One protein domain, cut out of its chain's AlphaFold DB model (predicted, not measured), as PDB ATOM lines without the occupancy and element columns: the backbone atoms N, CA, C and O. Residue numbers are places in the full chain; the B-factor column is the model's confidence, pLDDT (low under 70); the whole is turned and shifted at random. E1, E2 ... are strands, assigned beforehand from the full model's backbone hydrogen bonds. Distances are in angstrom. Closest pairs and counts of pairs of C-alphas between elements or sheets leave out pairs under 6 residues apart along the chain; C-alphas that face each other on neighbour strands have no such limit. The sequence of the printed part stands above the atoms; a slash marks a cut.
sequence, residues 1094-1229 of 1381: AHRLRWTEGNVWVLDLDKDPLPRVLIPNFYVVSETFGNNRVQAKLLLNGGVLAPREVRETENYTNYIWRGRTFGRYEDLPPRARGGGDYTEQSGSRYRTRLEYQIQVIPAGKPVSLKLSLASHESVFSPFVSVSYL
ATOM      1  N   ALA A1094     -10.878   7.259 -43.387       84.40
ATOM      2  CA  ALA A1094      -9.508   6.997 -43.834       84.40
ATOM      3  C   ALA A1094      -8.929   8.194 -44.609       84.40
ATOM      4  O   ALA A1094      -9.463   8.607 -45.639       84.40
ATOM      5  N   HIS A1095      -7.800   8.726 -44.145       89.34
ATOM      6  CA  HIS A1095      -7.082   9.842 -44.756       89.34
ATOM      7  C   HIS A1095      -5.724   9.386 -45.289       89.34
ATOM      8  O   HIS A1095      -4.837   9.013 -44.520       89.34
ATOM      9  N   ARG A1096      -5.531   9.430 -46.611       92.05
ATOM     10  CA  ARG A1096      -4.237   9.118 -47.237       92.05
ATOM     11  C   ARG A1096      -3.243  10.257 -47.004       92.05
ATOM     12  O   ARG A1096      -3.589  11.419 -47.212       92.05
ATOM     13  N   LEU A1097      -2.006   9.933 -46.634       93.29
ATOM     14  CA  LEU A1097      -0.920  10.911 -46.636       93.29
ATOM     15  C   LEU A1097      -0.545  11.226 -48.092       93.29
ATOM     16  O   LEU A1097      -0.451  10.334 -48.939       93.29
ATOM     17  N   ARG A1098      -0.322  12.504 -48.387       92.00
ATOM     18  CA  ARG A1098       0.102  12.984 -49.705       92.00
ATOM     19  C   ARG A1098       1.623  12.940 -49.802       92.00
ATOM     20  O   ARG A1098       2.296  13.459 -48.916       92.00
ATOM     21  N   TRP A1099       2.161  12.344 -50.864       87.65
ATOM     22  CA  TRP A1099       3.595  12.409 -51.156       87.65
ATOM     23  C   TRP A1099       3.999  13.836 -51.545       87.65
ATOM     24  O   TRP A1099       3.259  14.533 -52.239       87.65
ATOM     25  N   THR A1100       5.180  14.250 -51.105       83.80
ATOM     26  CA  THR A1100       5.843  15.521 -51.416       83.80
ATOM     27  C   THR A1100       7.297  15.239 -51.808       83.80
ATOM     28  O   THR A1100       7.804  14.143 -51.562       83.80
ATOM     29  N   GLU A1101       7.979  16.207 -52.420       82.31
ATOM     30  CA  GLU A1101       9.368  16.035 -52.861       82.31
ATOM     31  C   GLU A1101      10.309  15.587 -51.723       82.31
ATOM     32  O   GLU A1101      10.169  15.991 -50.568       82.31
ATOM     33  N   GLY A1102      11.290  14.743 -52.062       77.51
ATOM     34  CA  GLY A1102      12.335  14.308 -51.128       77.51
ATOM     35  C   GLY A1102      11.929  13.203 -50.147       77.51
ATOM     36  O   GLY A1102      12.431  13.191 -49.028       77.51
ATOM     37  N   ASN A1103      11.051  12.269 -50.545       85.51
ATOM     38  CA  ASN A1103      10.618  11.136 -49.704       85.51
ATOM     39  C   ASN A1103       9.896  11.567 -48.412       85.51
ATOM     40  O   ASN A1103      10.008  10.940 -47.354       85.51
ATOM     41  N   VAL A1104       9.109  12.638 -48.513       92.24
ATOM     42  CA  VAL A1104       8.297  13.169 -47.419       92.24
ATOM     43  C   VAL A1104       6.813  12.965 -47.728       92.24
ATOM     44  O   VAL A1104       6.373  13.231 -48.841       92.24
ATOM     45  N   TRP A1105       6.021  12.527 -46.752       94.18
ATOM     46  CA  TRP A1105       4.571  12.368 -46.856       94.18
ATOM     47  C   TRP A1105       3.863  13.206 -45.799       94.18
ATOM     48  O   TRP A1105       4.268  13.183 -44.640       94.18
ATOM     49  N   VAL A1106       2.803  13.921 -46.171       94.56
ATOM     50  CA  VAL A1106       2.109  14.862 -45.280       94.56
ATOM     51  C   VAL A1106       0.599  14.640 -45.228       94.56
ATOM     52  O   VAL A1106      -0.019  14.279 -46.232       94.56
ATOM     53  N   LEU A1107      -0.009  14.881 -44.069       94.18
ATOM     54  CA  LEU A1107      -1.460  14.959 -43.888       94.18
ATOM     55  C   LEU A1107      -1.785  16.096 -42.923       94.18
ATOM     56  O   LEU A1107      -1.321  16.067 -41.792       94.18
ATOM     57  N   ASP A1108      -2.640  17.023 -43.346       92.60
ATOM     58  CA  ASP A1108      -3.176  18.080 -42.489       92.60
ATOM     59  C   ASP A1108      -4.693  17.903 -42.358       92.60
ATOM     60  O   ASP A1108      -5.397  17.799 -43.366       92.60
ATOM     61  N   LEU A1109      -5.183  17.847 -41.121       91.67
ATOM     62  CA  LEU A1109      -6.597  17.851 -40.754       91.67
ATOM     63  C   LEU A1109      -6.865  19.044 -39.839       91.67
ATOM     64  O   LEU A1109      -6.117  19.282 -38.883       91.67
ATOM     65  N   ASP A1110      -7.971  19.740 -40.089       89.44
ATOM     66  CA  ASP A1110      -8.408  20.863 -39.263       89.44
ATOM     67  C   ASP A1110      -8.674  20.453 -37.807       89.44
ATOM     68  O   ASP A1110      -8.744  19.268 -37.449       89.44
ATOM     69  N   LYS A1111      -8.788  21.461 -36.936       84.39
ATOM     70  CA  LYS A1111      -9.243  21.279 -35.555       84.39
ATOM     71  C   LYS A1111     -10.669  20.721 -35.537       84.39
ATOM     72  O   LYS A1111     -11.499  21.116 -36.345       84.39
ATOM     73  N   ASP A1112     -10.943  19.853 -34.575       84.31
ATOM     74  CA  ASP A1112     -12.253  19.232 -34.375       84.31
ATOM     75  C   ASP A1112     -12.708  19.486 -32.929       84.31
ATOM     76  O   ASP A1112     -11.849  19.434 -32.048       84.31
ATOM     77  N   PRO A1113     -13.983  19.816 -32.645       79.72
ATOM     78  CA  PRO A1113     -14.452  20.055 -31.277       79.72
ATOM     79  C   PRO A1113     -14.413  18.816 -30.371       79.72
ATOM     80  O   PRO A1113     -14.573  18.968 -29.162       79.72
ATOM     81  N   LEU A1114     -14.203  17.616 -30.917       83.03
ATOM     82  CA  LEU A1114     -14.179  16.363 -30.171       83.03
ATOM     83  C   LEU A1114     -12.777  15.725 -30.162       83.03
ATOM     84  O   LEU A1114     -11.990  15.919 -31.095       83.03
ATOM     85  N   PRO A1115     -12.440  14.935 -29.124       85.31
ATOM     86  CA  PRO A1115     -11.227  14.130 -29.124       85.31
ATOM     87  C   PRO A1115     -11.251  13.088 -30.247       85.31
ATOM     88  O   PRO A1115     -12.208  12.322 -30.383       85.31
ATOM     89  N   ARG A1116     -10.178  13.029 -31.038       88.83
ATOM     90  CA  ARG A1116     -10.045  12.103 -32.171       88.83
ATOM     91  C   ARG A1116      -9.043  11.001 -31.864       88.83
ATOM     92  O   ARG A1116      -7.957  11.273 -31.367       88.83
ATOM     93  N   VAL A1117      -9.366   9.771 -32.235       88.56
ATOM     94  CA  VAL A1117      -8.434   8.646 -32.276       88.56
ATOM     95  C   VAL A1117      -7.856   8.561 -33.682       88.56
ATOM     96  O   VAL A1117      -8.575   8.368 -34.659       88.56
ATOM     97  N   LEU A1118      -6.544   8.721 -33.777       90.04
ATOM     98  CA  LEU A1118      -5.760   8.670 -34.998       90.04
ATOM     99  C   LEU A1118      -5.024   7.327 -35.045       90.04
ATOM    100  O   LEU A1118      -4.156   7.060 -34.215       90.04
ATOM    101  N   ILE A1119      -5.356   6.482 -36.017       91.51
ATOM    102  CA  ILE A1119      -4.799   5.134 -36.173       91.51
ATOM    103  C   ILE A1119      -3.899   5.116 -37.412       91.51
ATOM    104  O   ILE A1119      -4.416   5.110 -38.531       91.51
ATOM    105  N   PRO A1120      -2.562   5.108 -37.274       90.78
ATOM    106  CA  PRO A1120      -1.670   4.971 -38.420       90.78
ATOM    107  C   PRO A1120      -1.804   3.580 -39.056       90.78
ATOM    108  O   PRO A1120      -1.382   2.581 -38.481       90.78
ATOM    109  N   ASN A1121      -2.380   3.495 -40.257       90.58
ATOM    110  CA  ASN A1121      -2.598   2.233 -40.970       90.58
ATOM    111  C   ASN A1121      -1.496   1.971 -42.007       90.58
ATOM    112  O   ASN A1121      -1.761   1.692 -43.174       90.58
ATOM    113  N   PHE A1122      -0.237   2.089 -41.587       92.00
ATOM    114  CA  PHE A1122       0.926   1.800 -42.423       92.00
ATOM    115  C   PHE A1122       2.141   1.446 -41.567       92.00
ATOM    116  O   PHE A1122       2.204   1.771 -40.382       92.00
ATOM    117  N   TYR A1123       3.135   0.824 -42.196       90.28
ATOM    118  CA  TYR A1123       4.452   0.602 -41.614       90.28
ATOM    119  C   TYR A1123       5.533   1.089 -42.574       90.28
ATOM    120  O   TYR A1123       5.358   1.060 -43.795       90.28
ATOM    121  N   VAL A1124       6.659   1.532 -42.024       92.11
ATOM    122  CA  VAL A1124       7.848   1.868 -42.815       92.11
ATOM    123  C   VAL A1124       8.780   0.669 -42.826       92.11
ATOM    124  O   VAL A1124       9.025   0.075 -41.778       92.11
ATOM    125  N   VAL A1125       9.311   0.322 -43.994       89.17
ATOM    126  CA  VAL A1125      10.356  -0.694 -44.153       89.17
ATOM    127  C   VAL A1125      11.680   0.009 -44.403       89.17
ATOM    128  O   VAL A1125      11.790   0.782 -45.351       89.17
ATOM    129  N   SER A1126      12.680  -0.276 -43.574       87.06
ATOM    130  CA  SER A1126      14.053   0.214 -43.716       87.06
ATOM    131  C   SER A1126      14.998  -0.949 -44.013       87.06
ATOM    132  O   SER A1126      15.071  -1.913 -43.240       87.06
ATOM    133  N   GLU A1127      15.728  -0.871 -45.125       80.88
ATOM    134  CA  GLU A1127      16.784  -1.830 -45.454       80.88
ATOM    135  C   GLU A1127      18.091  -1.419 -44.761       80.88
ATOM    136  O   GLU A1127      18.866  -0.596 -45.247       80.88
ATOM    137  N   THR A1128      18.342  -1.999 -43.585       69.95
ATOM    138  CA  THR A1128      19.474  -1.641 -42.709       69.95
ATOM    139  C   THR A1128      20.780  -2.386 -43.039       69.95
ATOM    140  O   THR A1128      21.601  -2.656 -42.164       69.95
ATOM    141  N   PHE A1129      20.996  -2.759 -44.304       68.40
ATOM    142  CA  PHE A1129      22.248  -3.390 -44.746       68.40
ATOM    143  C   PHE A1129      23.382  -2.350 -44.847       68.40
ATOM    144  O   PHE A1129      23.138  -1.201 -45.198       68.40
ATOM    145  N   GLY A1130      24.631  -2.735 -44.553       58.67
ATOM    146  CA  GLY A1130      25.812  -1.890 -44.809       58.67
ATOM    147  C   GLY A1130      25.903  -0.592 -43.989       58.67
ATOM    148  O   GLY A1130      26.138   0.467 -44.558       58.67
ATOM    149  N   ASN A1131      25.751  -0.661 -42.660       64.35
ATOM    150  CA  ASN A1131      25.752   0.481 -41.718       64.35
ATOM    151  C   ASN A1131      24.579   1.475 -41.850       64.35
ATOM    152  O   ASN A1131      24.539   2.458 -41.103       64.35
ATOM    153  N   ASN A1132      23.600   1.221 -42.721       75.68
ATOM    154  CA  ASN A1132      22.398   2.046 -42.809       75.68
ATOM    155  C   ASN A1132      21.596   1.974 -41.501       75.68
ATOM    156  O   ASN A1132      21.166   0.903 -41.071       75.68
ATOM    157  N   ARG A1133      21.394   3.129 -40.857       80.14
ATOM    158  CA  ARG A1133      20.515   3.276 -39.688       80.14
ATOM    159  C   ARG A1133      19.112   3.676 -40.136       80.14
ATOM    160  O   ARG A1133      18.960   4.324 -41.172       80.14
ATOM    161  N   VAL A1134      18.113   3.336 -39.326       84.30
ATOM    162  CA  VAL A1134      16.762   3.884 -39.467       84.30
ATOM    163  C   VAL A1134      16.823   5.402 -39.284       84.30
ATOM    164  O   VAL A1134      17.395   5.897 -38.311       84.30
ATOM    165  N   GLN A1135      16.262   6.134 -40.239       89.10
ATOM    166  CA  GLN A1135      16.165   7.593 -40.246       89.10
ATOM    167  C   GLN A1135      14.717   8.080 -40.340       89.10
ATOM    168  O   GLN A1135      14.478   9.274 -40.133       89.10
ATOM    169  N   ALA A1136      13.767   7.180 -40.609       91.28
ATOM    170  CA  ALA A1136      12.371   7.533 -40.758       91.28
ATOM    171  C   ALA A1136      11.817   8.229 -39.509       91.28
ATOM    172  O   ALA A1136      11.940   7.744 -38.382       91.28
ATOM    173  N   LYS A1137      11.163   9.373 -39.719       91.76
ATOM    174  CA  LYS A1137      10.511  10.152 -38.660       91.76
ATOM    175  C   LYS A1137       9.082  10.451 -39.059       91.76
ATOM    176  O   LYS A1137       8.868  11.111 -40.072       91.76
ATOM    177  N   LEU A1138       8.126  10.023 -38.237       93.73
ATOM    178  CA  LEU A1138       6.756  10.518 -38.287       93.73
ATOM    179  C   LEU A1138       6.621  11.622 -37.243       93.73
ATOM    180  O   LEU A1138       6.781  11.372 -36.051       93.73
ATOM    181  N   LEU A1139       6.360  12.841 -37.691       93.78
ATOM    182  CA  LEU A1139       6.055  13.963 -36.823       93.78
ATOM    183  C   LEU A1139       4.539  14.124 -36.736       93.78
ATOM    184  O   LEU A1139       3.897  14.213 -37.777       93.78
ATOM    185  N   LEU A1140       3.995  14.205 -35.524       93.32
ATOM    186  CA  LEU A1140       2.637  14.662 -35.241       93.32
ATOM    187  C   LEU A1140       2.723  16.055 -34.623       93.32
ATOM    188  O   LEU A1140       3.295  16.223 -33.547       93.32
ATOM    189  N   ASN A1141       2.182  17.061 -35.309       91.55
ATOM    190  CA  ASN A1141       2.212  18.462 -34.882       91.55
ATOM    191  C   ASN A1141       3.630  18.942 -34.499       91.55
ATOM    192  O   ASN A1141       3.810  19.701 -33.550       91.55
ATOM    193  N   GLY A1142       4.651  18.461 -35.217       87.25
ATOM    194  CA  GLY A1142       6.068  18.766 -34.969       87.25
ATOM    195  C   GLY A1142       6.769  17.887 -33.921       87.25
ATOM    196  O   GLY A1142       7.996  17.900 -33.864       87.25
ATOM    197  N   GLY A1143       6.042  17.088 -33.134       88.79
ATOM    198  CA  GLY A1143       6.617  16.117 -32.198       88.79
ATOM    199  C   GLY A1143       6.911  14.778 -32.874       88.79
ATOM    200  O   GLY A1143       6.078  14.270 -33.618       88.79
ATOM    201  N   VAL A1144       8.084  14.188 -32.632       89.67
ATOM    202  CA  VAL A1144       8.445  12.879 -33.207       89.67
ATOM    203  C   VAL A1144       7.671  11.768 -32.496       89.67
ATOM    204  O   VAL A1144       7.809  11.598 -31.286       89.67
ATOM    205  N   LEU A1145       6.899  10.987 -33.248       90.69
ATOM    206  CA  LEU A1145       6.266   9.769 -32.753       90.69
ATOM    207  C   LEU A1145       7.280   8.626 -32.747       90.69
ATOM    208  O   LEU A1145       7.860   8.296 -33.784       90.69
ATOM    209  N   ALA A1146       7.478   8.015 -31.580       87.86
ATOM    210  CA  ALA A1146       8.345   6.855 -31.432       87.86
ATOM    211  C   ALA A1146       7.713   5.628 -32.118       87.86
ATOM    212  O   ALA A1146       6.612   5.217 -31.731       87.86
ATOM    213  N   PRO A1147       8.370   5.034 -33.128       90.33
ATOM    214  CA  PRO A1147       7.906   3.784 -33.702       90.33
ATOM    215  C   PRO A1147       8.231   2.606 -32.778       90.33
ATOM    216  O   PRO A1147       9.245   2.597 -32.078       90.33
ATOM    217  N   ARG A1148       7.414   1.556 -32.843       87.07
ATOM    218  CA  ARG A1148       7.822   0.213 -32.441       87.07
ATOM    219  C   ARG A1148       8.691  -0.365 -33.554       87.07
ATOM    220  O   ARG A1148       8.203  -0.582 -34.663       87.07
ATOM    221  N   GLU A1149       9.965  -0.600 -33.259       85.53
ATOM    222  CA  GLU A1149      10.887  -1.257 -34.186       85.53
ATOM    223  C   GLU A1149      10.741  -2.777 -34.101       85.53
ATOM    224  O   GLU A1149      10.908  -3.375 -33.037       85.53
ATOM    225  N   VAL A1150      10.474  -3.413 -35.236       82.23
ATOM    226  CA  VAL A1150      10.507  -4.868 -35.386       82.23
ATOM    227  C   VAL A1150      11.631  -5.204 -36.355       82.23
ATOM    228  O   VAL A1150      11.590  -4.816 -37.522       82.23
ATOM    229  N   ARG A1151      12.664  -5.904 -35.874       79.79
ATOM    230  CA  ARG A1151      13.768  -6.371 -36.721       79.79
ATOM    231  C   ARG A1151      13.465  -7.759 -37.252       79.79
ATOM    232  O   ARG A1151      13.400  -8.718 -36.489       79.79
ATOM    233  N   GLU A1152      13.363  -7.865 -38.566       76.12
ATOM    234  CA  GLU A1152      13.361  -9.140 -39.266       76.12
ATOM    235  C   GLU A1152      14.807  -9.472 -39.635       76.12
ATOM    236  O   GLU A1152      15.454  -8.755 -40.403       76.12
ATOM    237  N   THR A1153      15.335 -10.535 -39.029       74.53
ATOM    238  CA  THR A1153      16.683 -11.034 -39.316       74.53
ATOM    239  C   THR A1153      16.595 -12.086 -40.404       74.53
ATOM    240  O   THR A1153      15.972 -13.127 -40.214       74.53
ATOM    241  N   GLU A1154      17.256 -11.840 -41.524       72.63
ATOM    242  CA  GLU A1154      17.469 -12.831 -42.564       72.63
ATOM    243  C   GLU A1154      18.929 -13.288 -42.500       72.63
ATOM    244  O   GLU A1154      19.855 -12.512 -42.742       72.63
ATOM    245  N   ASN A1155      19.148 -14.554 -42.155       76.37
ATOM    246  CA  ASN A1155      20.470 -15.164 -42.260       76.37
ATOM    247  C   ASN A1155      20.712 -15.545 -43.721       76.37
ATOM    248  O   ASN A1155      19.911 -16.264 -44.313       76.37
ATOM    249  N   TYR A1156      21.815 -15.081 -44.297       73.20
ATOM    250  CA  TYR A1156      22.267 -15.462 -45.628       73.20
ATOM    251  C   TYR A1156      23.610 -16.179 -45.518       73.20
ATOM    252  O   TYR A1156      24.428 -15.873 -44.653       73.20
ATOM    253  N   THR A1157      23.857 -17.131 -46.411       77.85
ATOM    254  CA  THR A1157      25.171 -17.765 -46.533       77.85
ATOM    255  C   THR A1157      25.690 -17.513 -47.930       77.85
ATOM    256  O   THR A1157      25.061 -17.894 -48.913       77.85
ATOM    257  N   ASN A1158      26.830 -16.839 -47.999       82.55
ATOM    258  CA  ASN A1158      27.555 -16.613 -49.232       82.55
ATOM    259  C   ASN A1158      28.626 -17.689 -49.393       82.55
ATOM    260  O   ASN A1158      29.400 -17.941 -48.477       82.55
ATOM    261  N   TYR A1159      28.721 -18.275 -50.575       82.80
ATOM    262  CA  TYR A1159      29.742 -19.249 -50.924       82.80
ATOM    263  C   TYR A1159      30.802 -18.568 -51.789       82.80
ATOM    264  O   TYR A1159      30.500 -18.084 -52.879       82.80
ATOM    265  N   ILE A1160      32.039 -18.488 -51.305       81.92
ATOM    266  CA  ILE A1160      33.140 -17.798 -51.981       81.92
ATOM    267  C   ILE A1160      34.069 -18.835 -52.605       81.92
ATOM    268  O   ILE A1160      34.755 -19.569 -51.900       81.92
ATOM    269  N   TRP A1161      34.130 -18.876 -53.933       83.31
ATOM    270  CA  TRP A1161      35.010 -19.779 -54.678       83.31
ATOM    271  C   TRP A1161      35.841 -18.984 -55.683       83.31
ATOM    272  O   TRP A1161      35.295 -18.277 -56.535       83.31
ATOM    273  N   ARG A1162      37.176 -19.055 -55.566       83.41
ATOM    274  CA  ARG A1162      38.137 -18.273 -56.376       83.41
ATOM    275  C   ARG A1162      37.794 -16.774 -56.462       83.41
ATOM    276  O   ARG A1162      37.792 -16.185 -57.540       83.41
ATOM    277  N   GLY A1163      37.460 -16.168 -55.320       80.05
ATOM    278  CA  GLY A1163      37.144 -14.739 -55.205       80.05
ATOM    279  C   GLY A1163      35.775 -14.315 -55.757       80.05
ATOM    280  O   GLY A1163      35.438 -13.137 -55.671       80.05
ATOM    281  N   ARG A1164      34.967 -15.236 -56.303       79.64
ATOM    282  CA  ARG A1164      33.575 -14.966 -56.697       79.64
ATOM    283  C   ARG A1164      32.621 -15.415 -55.599       79.64
ATOM    284  O   ARG A1164      32.792 -16.497 -55.047       79.64
ATOM    285  N   THR A1165      31.628 -14.578 -55.312       80.96
ATOM    286  CA  THR A1165      30.633 -14.802 -54.259       80.96
ATOM    287  C   THR A1165      29.327 -15.289 -54.873       80.96
ATOM    288  O   THR A1165      28.826 -14.676 -55.813       80.96
ATOM    289  N   PHE A1166      28.776 -16.364 -54.326       80.19
ATOM    290  CA  PHE A1166      27.541 -16.996 -54.772       80.19
ATOM    291  C   PHE A1166      26.542 -17.023 -53.612       80.19
ATOM    292  O   PHE A1166      26.892 -17.438 -52.511       80.19
ATOM    293  N   GLY A1167      25.314 -16.550 -53.833       76.56
ATOM    294  CA  GLY A1167      24.306 -16.417 -52.768       76.56
ATOM    295  C   GLY A1167      23.604 -17.725 -52.390       76.56
ATOM    296  O   GLY A1167      22.869 -17.759 -51.407       76.56
ATOM    297  N   ARG A1168      23.798 -18.794 -53.174       80.60
ATOM    298  CA  ARG A1168      23.257 -20.135 -52.924       80.60
ATOM    299  C   ARG A1168      24.314 -21.198 -53.191       80.60
ATOM    300  O   ARG A1168      25.175 -21.018 -54.051       80.60
ATOM    301  N   TYR A1169      24.221 -22.324 -52.487       80.02
ATOM    302  CA  TYR A1169      25.155 -23.440 -52.660       80.02
ATOM    303  C   TYR A1169      25.060 -24.027 -54.072       80.02
ATOM    304  O   TYR A1169      26.065 -24.415 -54.671       80.02
ATOM    305  N   GLU A1170      23.850 -24.049 -54.641       83.50
ATOM    306  CA  GLU A1170      23.597 -24.577 -55.984       83.50
ATOM    307  C   GLU A1170      24.274 -23.767 -57.102       83.50
ATOM    308  O   GLU A1170      24.534 -24.324 -58.172       83.50
ATOM    309  N   ASP A1171      24.595 -22.492 -56.859       83.03
ATOM    310  CA  ASP A1171      25.238 -21.610 -57.840       83.03
ATOM    311  C   ASP A1171      26.757 -21.850 -57.940       83.03
ATOM    312  O   ASP A1171      27.404 -21.404 -58.893       83.03
ATOM    313  N   LEU A1172      27.350 -22.588 -56.992       80.53
ATOM    314  CA  LEU A1172      28.759 -22.964 -57.058       80.53
ATOM    315  C   LEU A1172      29.029 -23.862 -58.280       80.53
ATOM    316  O   LEU A1172      28.254 -24.779 -58.575       80.53
ATOM    317  N   PRO A1173      30.163 -23.705 -58.982       78.91
ATOM    318  CA  PRO A1173      30.558 -24.627 -60.043       78.91
ATOM    319  C   PRO A1173      30.624 -26.080 -59.527       78.91
ATOM    320  O   PRO A1173      31.087 -26.289 -58.407       78.91
ATOM    321  N   PRO A1174      30.226 -27.107 -60.307       78.90
ATOM    322  CA  PRO A1174      30.159 -28.498 -59.832       78.90
ATOM    323  C   PRO A1174      31.458 -29.024 -59.202       78.90
ATOM    324  O   PRO A1174      31.413 -29.802 -58.258       78.90
ATOM    325  N   ARG A1175      32.623 -28.548 -59.674       75.15
ATOM    326  CA  ARG A1175      33.938 -28.882 -59.097       75.15
ATOM    327  C   ARG A1175      34.143 -28.368 -57.667       75.15
ATOM    328  O   ARG A1175      34.944 -28.944 -56.946       75.15
ATOM    329  N   ALA A1176      33.454 -27.303 -57.265       74.85
ATOM    330  CA  ALA A1176      33.543 -26.738 -55.921       74.85
ATOM    331  C   ALA A1176      32.633 -27.469 -54.914       74.85
ATOM    332  O   ALA A1176      32.989 -27.581 -53.746       74.85
ATOM    333  N   ARG A1177      31.501 -28.032 -55.367       76.30
ATOM    334  CA  ARG A1177      30.439 -28.633 -54.527       76.30
ATOM    335  C   ARG A1177      30.784 -29.972 -53.844       76.30
ATOM    336  O   ARG A1177      29.910 -30.596 -53.257       76.30
ATOM    337  N   GLY A1178      32.023 -30.453 -53.926       69.23
ATOM    338  CA  GLY A1178      32.407 -31.752 -53.347       69.23
ATOM    339  C   GLY A1178      33.792 -31.809 -52.711       69.23
ATOM    340  O   GLY A1178      34.189 -32.871 -52.248       69.23
ATOM    341  N   GLY A1179      34.540 -30.700 -52.705       64.95
ATOM    342  CA  GLY A1179      35.963 -30.701 -52.342       64.95
ATOM    343  C   GLY A1179      36.372 -29.727 -51.240       64.95
ATOM    344  O   GLY A1179      37.562 -29.608 -50.982       64.95
ATOM    345  N   GLY A1180      35.433 -28.999 -50.624       62.73
ATOM    346  CA  GLY A1180      35.743 -28.024 -49.567       62.73
ATOM    347  C   GLY A1180      36.567 -26.807 -50.020       62.73
ATOM    348  O   GLY A1180      36.991 -26.017 -49.190       62.73
ATOM    349  N   ASP A1181      36.781 -26.626 -51.328       76.75
ATOM    350  CA  ASP A1181      37.642 -25.575 -51.898       76.75
ATOM    351  C   ASP A1181      36.923 -24.211 -52.026       76.75
ATOM    352  O   ASP A1181      37.247 -23.395 -52.889       76.75
ATOM    353  N   TYR A1182      35.891 -23.977 -51.210       80.98
ATOM    354  CA  TYR A1182      35.106 -22.745 -51.136       80.98
ATOM    355  C   TYR A1182      34.983 -22.296 -49.673       80.98
ATOM    356  O   TYR A1182      35.010 -23.110 -48.756       80.98
ATOM    357  N   THR A1183      34.847 -20.994 -49.441       81.49
ATOM    358  CA  THR A1183      34.633 -20.439 -48.098       81.49
ATOM    359  C   THR A1183      33.161 -20.098 -47.917       81.49
ATOM    360  O   THR A1183      32.612 -19.327 -48.702       81.49
ATOM    361  N   GLU A1184      32.517 -20.641 -46.886       80.73
ATOM    362  CA  GLU A1184      31.191 -20.186 -46.461       80.73
ATOM    363  C   GLU A1184      31.341 -18.934 -45.608       80.73
ATOM    364  O   GLU A1184      32.024 -18.924 -44.585       80.73
ATOM    365  N   GLN A1185      30.701 -17.859 -46.046       81.82
ATOM    366  CA  GLN A1185      30.575 -16.630 -45.297       81.82
ATOM    367  C   GLN A1185      29.101 -16.446 -44.954       81.82
ATOM    368  O   GLN A1185      28.321 -15.867 -45.713       81.82
ATOM    369  N   SER A1186      28.705 -16.989 -43.810       76.73
ATOM    370  CA  SER A1186      27.391 -16.718 -43.243       76.73
ATOM    371  C   SER A1186      27.367 -15.306 -42.667       76.73
ATOM    372  O   SER A1186      28.262 -14.897 -41.928       76.73
ATOM    373  N   GLY A1187      26.338 -14.552 -43.028       73.61
ATOM    374  CA  GLY A1187      26.055 -13.231 -42.497       73.61
ATOM    375  C   GLY A1187      24.573 -13.098 -42.186       73.61
ATOM    376  O   GLY A1187      23.739 -13.864 -42.660       73.61
ATOM    377  N   SER A1188      24.230 -12.103 -41.383       69.80
ATOM    378  CA  SER A1188      22.839 -11.751 -41.115       69.80
ATOM    379  C   SER A1188      22.579 -10.376 -41.690       69.80
ATOM    380  O   SER A1188      23.395  -9.459 -41.563       69.80
ATOM    381  N   ARG A1189      21.434 -10.233 -42.339       71.97
ATOM    382  CA  ARG A1189      20.983  -8.995 -42.935       71.97
ATOM    383  C   ARG A1189      19.629  -8.664 -42.308       71.97
ATOM    384  O   ARG A1189      18.793  -9.545 -42.140       71.97
ATOM    385  N   TYR A1190      19.425  -7.409 -41.918       74.42
ATOM    386  CA  TYR A1190      18.228  -6.983 -41.191       74.42
ATOM    387  C   TYR A1190      17.364  -6.049 -42.036       74.42
ATOM    388  O   TYR A1190      17.872  -5.076 -42.604       74.42
ATOM    389  N   ARG A1191      16.055  -6.303 -42.047       80.27
ATOM    390  CA  ARG A1191      15.039  -5.294 -42.366       80.27
ATOM    391  C   ARG A1191      14.399  -4.828 -41.070       80.27
ATOM    392  O   ARG A1191      14.064  -5.641 -40.213       80.27
ATOM    393  N   THR A1192      14.233  -3.520 -40.928       85.27
ATOM    394  CA  THR A1192      13.542  -2.946 -39.772       85.27
ATOM    395  C   THR A1192      12.182  -2.435 -40.215       85.27
ATOM    396  O   THR A1192      12.097  -1.587 -41.105       85.27
ATOM    397  N   ARG A1193      11.118  -2.960 -39.604       87.01
ATOM    398  CA  ARG A1193       9.753  -2.461 -39.754       87.01
ATOM    399  C   ARG A1193       9.441  -1.491 -38.621       87.01
ATOM    400  O   ARG A1193       9.662  -1.818 -37.457       87.01
ATOM    401  N   LEU A1194       8.917  -0.318 -38.960       90.51
ATOM    402  CA  LEU A1194       8.472   0.691 -38.002       90.51
ATOM    403  C   LEU A1194       6.952   0.749 -37.983       90.51
ATOM    404  O   LEU A1194       6.329   1.021 -39.011       90.51
ATOM    405  N   GLU A1195       6.374   0.525 -36.811       89.77
ATOM    406  CA  GLU A1195       4.934   0.619 -36.574       89.77
ATOM    407  C   GLU A1195       4.636   1.769 -35.617       89.77
ATOM    408  O   GLU A1195       5.242   1.867 -34.549       89.77
ATOM    409  N   TYR A1196       3.687   2.629 -35.971       91.64
ATOM    410  CA  TYR A1196       3.307   3.768 -35.140       91.64
ATOM    411  C   TYR A1196       2.066   3.436 -34.312       91.64
ATOM    412  O   TYR A1196       1.088   2.900 -34.827       91.64
ATOM    413  N   GLN A1197       2.121   3.751 -33.018       86.23
ATOM    414  CA  GLN A1197       1.010   3.527 -32.094       86.23
ATOM    415  C   GLN A1197      -0.153   4.482 -32.381       86.23
ATOM    416  O   GLN A1197       0.053   5.587 -32.893       86.23
ATOM    417  N   ILE A1198      -1.356   4.063 -31.985       88.29
ATOM    418  CA  ILE A1198      -2.558   4.902 -31.980       88.29
ATOM    419  C   ILE A1198      -2.268   6.193 -31.209       88.29
ATOM    420  O   ILE A1198      -1.655   6.162 -30.142       88.29
ATOM    421  N   GLN A1199      -2.690   7.327 -31.764       89.19
ATOM    422  CA  GLN A1199      -2.565   8.636 -31.134       89.19
ATOM    423  C   GLN A1199      -3.950   9.163 -30.790       89.19
ATOM    424  O   GLN A1199      -4.851   9.115 -31.623       89.19
ATOM    425  N   VAL A1200      -4.111   9.712 -29.591       88.75
ATOM    426  CA  VAL A1200      -5.335  10.421 -29.220       88.75
ATOM    427  C   VAL A1200      -5.074  11.917 -29.322       88.75
ATOM    428  O   VAL A1200      -4.127  12.449 -28.744       88.75
ATOM    429  N   ILE A1201      -5.896  12.594 -30.113       89.03
ATOM    430  CA  ILE A1201      -5.806  14.017 -30.403       89.03
ATOM    431  C   ILE A1201      -6.860  14.721 -29.550       89.03
ATOM    432  O   ILE A1201      -8.048  14.459 -29.745       89.03
ATOM    433  N   PRO A1202      -6.466  15.608 -28.620       86.35
ATOM    434  CA  PRO A1202      -7.421  16.383 -27.840       86.35
ATOM    435  C   PRO A1202      -8.348  17.219 -28.727       86.35
ATOM    436  O   PRO A1202      -7.961  17.654 -29.819       86.35
ATOM    437  N   ALA A1203      -9.539  17.507 -28.214       83.88
ATOM    438  CA  ALA A1203     -10.464  18.454 -28.813       83.88
ATOM    439  C   ALA A1203      -9.780  19.806 -29.088       83.88
ATOM    440  O   ALA A1203      -8.904  20.278 -28.356       83.88
ATOM    441  N   GLY A1204     -10.159  20.433 -30.194       83.54
ATOM    442  CA  GLY A1204      -9.660  21.722 -30.659       83.54
ATOM    443  C   GLY A1204      -8.238  21.708 -31.228       83.54
ATOM    444  O   GLY A1204      -7.762  22.759 -31.666       83.54
ATOM    445  N   LYS A1205      -7.536  20.566 -31.260       85.39
ATOM    446  CA  LYS A1205      -6.183  20.469 -31.831       85.39
ATOM    447  C   LYS A1205      -6.228  19.999 -33.289       85.39
ATOM    448  O   LYS A1205      -6.867  18.982 -33.552       85.39
ATOM    449  N   PRO A1206      -5.563  20.688 -34.237       90.46
ATOM    450  CA  PRO A1206      -5.392  20.176 -35.597       90.46
ATOM    451  C   PRO A1206      -4.451  18.960 -35.604       90.46
ATOM    452  O   PRO A1206      -3.738  18.706 -34.628       90.46
ATOM    453  N   VAL A1207      -4.435  18.219 -36.710       91.52
ATOM    454  CA  VAL A1207      -3.484  17.124 -36.945       91.52
ATOM    455  C   VAL A1207      -2.639  17.480 -38.151       91.52
ATOM    456  O   VAL A1207      -3.163  17.550 -39.251       91.52
ATOM    457  N   SER A1208      -1.339  17.658 -37.960       92.56
ATOM    458  CA  SER A1208      -0.354  17.693 -39.037       92.56
ATOM    459  C   SER A1208       0.585  16.506 -38.872       92.56
ATOM    460  O   SER A1208       1.333  16.425 -37.895       92.56
ATOM    461  N   LEU A1209       0.519  15.555 -39.796       94.28
ATOM    462  CA  LEU A1209       1.455  14.447 -39.891       94.28
ATOM    463  C   LEU A1209       2.484  14.737 -40.972       94.28
ATOM    464  O   LEU A1209       2.121  15.087 -42.091       94.28
ATOM    465  N   LYS A1210       3.758  14.504 -40.665       94.34
ATOM    466  CA  LYS A1210       4.855  14.525 -41.635       94.34
ATOM    467  C   LYS A1210       5.720  13.285 -41.456       94.34
ATOM    468  O   LYS A1210       6.399  13.159 -40.447       94.34
ATOM    469  N   LEU A1211       5.714  12.383 -42.426       94.54
ATOM    470  CA  LEU A1211       6.606  11.230 -42.494       94.54
ATOM    471  C   LEU A1211       7.783  11.567 -43.411       94.54
ATOM    472  O   LEU A1211       7.568  11.834 -44.584       94.54
ATOM    473  N   SER A1212       9.014  11.550 -42.918       93.63
ATOM    474  CA  SER A1212      10.227  11.703 -43.738       93.63
ATOM    475  C   SER A1212      10.987  10.385 -43.784       93.63
ATOM    476  O   SER A1212      11.193   9.801 -42.725       93.63
ATOM    477  N   LEU A1213      11.384   9.935 -44.977       92.92
ATOM    478  CA  LEU A1213      12.080   8.666 -45.215       92.92
ATOM    479  C   LEU A1213      13.452   8.904 -45.864       92.92
ATOM    480  O   LEU A1213      13.597   9.785 -46.712       92.92
ATOM    481  N   ALA A1214      14.449   8.094 -45.511       89.25
ATOM    482  CA  ALA A1214      15.716   8.016 -46.237       89.25
ATOM    483  C   ALA A1214      15.568   7.278 -47.582       89.25
ATOM    484  O   ALA A1214      14.524   6.712 -47.899       89.25
ATOM    485  N   SER A1215      16.624   7.272 -48.398       84.30
ATOM    486  CA  SER A1215      16.626   6.585 -49.699       84.30
ATOM    487  C   SER A1215      16.517   5.059 -49.590       84.30
ATOM    488  O   SER A1215      16.020   4.425 -50.515       84.30
ATOM    489  N   HIS A1216      16.948   4.469 -48.471       86.02
ATOM    490  CA  HIS A1216      16.838   3.036 -48.158       86.02
ATOM    491  C   HIS A1216      15.568   2.678 -47.362       86.02
ATOM    492  O   HIS A1216      15.480   1.589 -46.790       86.02
ATOM    493  N   GLU A1217      14.591   3.589 -47.301       91.69
ATOM    494  CA  GLU A1217      13.333   3.431 -46.567       91.69
ATOM    495  C   GLU A1217      12.120   3.587 -47.490       91.69
ATOM    496  O   GLU A1217      12.102   4.421 -48.393       91.69
ATOM    497  N   SER A1218      11.074   2.795 -47.253       90.18
ATOM    498  CA  SER A1218       9.859   2.795 -48.074       90.18
ATOM    499  C   SER A1218       8.590   2.635 -47.237       90.18
ATOM    500  O   SER A1218       8.605   2.069 -46.145       90.18
ATOM    501  N   VAL A1219       7.475   3.145 -47.760       91.92
ATOM    502  CA  VAL A1219       6.130   3.019 -47.184       91.92
ATOM    503  C   VAL A1219       5.136   2.742 -48.309       91.92
ATOM    504  O   VAL A1219       5.226   3.347 -49.378       91.92
ATOM    505  N   PHE A1220       4.189   1.830 -48.093       87.62
ATOM    506  CA  PHE A1220       3.194   1.478 -49.106       87.62
ATOM    507  C   PHE A1220       1.850   2.140 -48.796       87.62
ATOM    508  O   PHE A1220       1.216   1.812 -47.801       87.62
ATOM    509  N   SER A1221       1.424   3.077 -49.655       87.82
ATOM    510  CA  SER A1221       0.134   3.788 -49.575       87.82
ATOM    511  C   SER A1221      -0.262   4.234 -48.157       87.82
ATOM    512  O   SER A1221      -1.318   3.826 -47.672       87.82
ATOM    513  N   PRO A1222       0.546   5.077 -47.487       92.10
ATOM    514  CA  PRO A1222       0.289   5.448 -46.104       92.10
ATOM    515  C   PRO A1222      -1.053   6.161 -45.956       92.10
ATOM    516  O   PRO A1222      -1.302   7.181 -46.604       92.10
ATOM    517  N   PHE A1223      -1.910   5.643 -45.082       92.62
ATOM    518  CA  PHE A1223      -3.150   6.292 -44.679       92.62
ATOM    519  C   PHE A1223      -3.379   6.133 -43.181       92.62
ATOM    520  O   PHE A1223      -2.761   5.305 -42.515       92.62
ATOM    521  N   VAL A1224      -4.262   6.960 -42.650       91.78
ATOM    522  CA  VAL A1224      -4.573   7.013 -41.231       91.78
ATOM    523  C   VAL A1224      -6.080   7.006 -41.073       91.78
ATOM    524  O   VAL A1224      -6.764   7.788 -41.732       91.78
ATOM    525  N   SER A1225      -6.599   6.135 -40.218       89.90
ATOM    526  CA  SER A1225      -8.014   6.156 -39.854       89.90
ATOM    527  C   SER A1225      -8.234   7.130 -38.704       89.90
ATOM    528  O   SER A1225      -7.477   7.135 -37.736       89.90
ATOM    529  N   VAL A1226      -9.268   7.954 -38.822       87.49
ATOM    530  CA  VAL A1226      -9.715   8.891 -37.794       87.49
ATOM    531  C   VAL A1226     -11.092   8.449 -37.312       87.49
ATOM    532  O   VAL A1226     -11.993   8.230 -38.122       87.49
ATOM    533  N   SER A1227     -11.236   8.317 -35.998       85.29
ATOM    534  CA  SER A1227     -12.501   8.071 -35.298       85.29
ATOM    535  C   SER A1227     -12.644   9.062 -34.144       85.29
ATOM    536  O   SER A1227     -11.660   9.688 -33.747       85.29
ATOM    537  N   TYR A1228     -13.836   9.178 -33.570       85.08
ATOM    538  CA  TYR A1228     -14.032   9.859 -32.291       85.08
ATOM    539  C   TYR A1228     -13.806   8.905 -31.118       85.08
ATOM    540  O   TYR A1228     -14.055   7.702 -31.233       85.08
ATOM    541  N   LEU A1229     -13.289   9.446 -30.014       76.60
ATOM    542  CA  LEU A1229     -13.205   8.737 -28.738       76.60
ATOM    543  C   LEU A1229     -14.617   8.613 -28.143       76.60
ATOM    544  O   LEU A1229     -15.425   9.534 -28.290       76.60
TER     545      LEU A1229
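Overview. This is residues 1094 to 1229 of the 1381 residues of an uncharacterized protein of Neisseria gonorrhoeae (strain ATCC 700825 / FA 1090) (UniProt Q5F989). A body of short strands in two loose layers, partly face to face, sends out one long arm of two strands, E8 and E10, with the small strand E9 and a loop at its tip. One layer of the body is the sheet E2 E3 E12 E6 E7; the other is E1 E14 E4 E11, continued by E13, E5 and the near parts of E10 and E8, as E4 runs on into E5 and E10 into E11. The 136 printed residues hold fourteen named strands, E1 to E14 in order, and no named helix; the class is all strand, in three antiparallel sheets. The whole is extended, with a radius of gyration of the C-alphas of 21.9 A, and spans 75 by 29 by 21 A, the arm making the length.

Along the chain. Find C-alpha 1094 at (-9.508, 6.997, -43.834), where E1 begins, residues 1094 to 1096. Next come E2, 1098 to 1100, E3, 1104 to 1109, 17.0 A long, E4, 1116 to 1120, E5, 1123 to 1127, E6, 1137 to 1140, and E7, 1143 to 1145. E8, 1147 to 1161, runs 41.6 A to C-alpha 1161 at (35.010, -19.779, -54.678). E9, 1164 to 1166, follows, and E10, 1183 to 1196, runs 41.7 A. Then read E11, 1199 to 1201, E12, 1207 to 1212, 16.2 A, E13, 1217 to 1219, and E14, 1223 to 1228, 16.9 A, ending at (-14.032, 9.859, -32.291).

Arrangement. Look first at the sheet E9 E8 E10 E5 E13, curled like part of a barrel, its curl 168 degrees. E8 and E10 are antiparallel at 163 degrees, with N 1148 and O 1195 2.8 A apart. E8 and E9 form a hairpin, with N 1159 and O 1166 at 2.8 A. E10 pairs with E5 through N 1126 and O 1192, 2.9 A, and E5 with E13 through N 1125 and O 1218, 2.9 A. In E2 E3 E12 E6 E7, E2 and E3 form a hairpin, N 1098 and O 1106 at 2.8 A; E3 and E12 have N 1105 and O 1211 at 2.8 A, E12 and E6 N 1139 and O 1210 at 2.8 A, and the hairpin E6 and E7 N 1140 and O 1143 at 2.8 A. In E1 E14 E4 E11, only just strongly twisted with C-alphas up to 4.2 A off its plane, N 1095 and O 1224, N 1119 and O 1225, and N 1118 and O 1199 each stand 2.8 A apart. E3 and E5 are apart.

Size, cuts and confidence. The C-alphas farthest apart, Pro 1113 and Gly 1179, are 74.6 A apart. The printed part has no cut. The link E9 to E10, 16 residues, is long. Mean pLDDT of the printed part is 84.5; residues 1128 to 1131, 1178 to 1180 and 1188 are under 70.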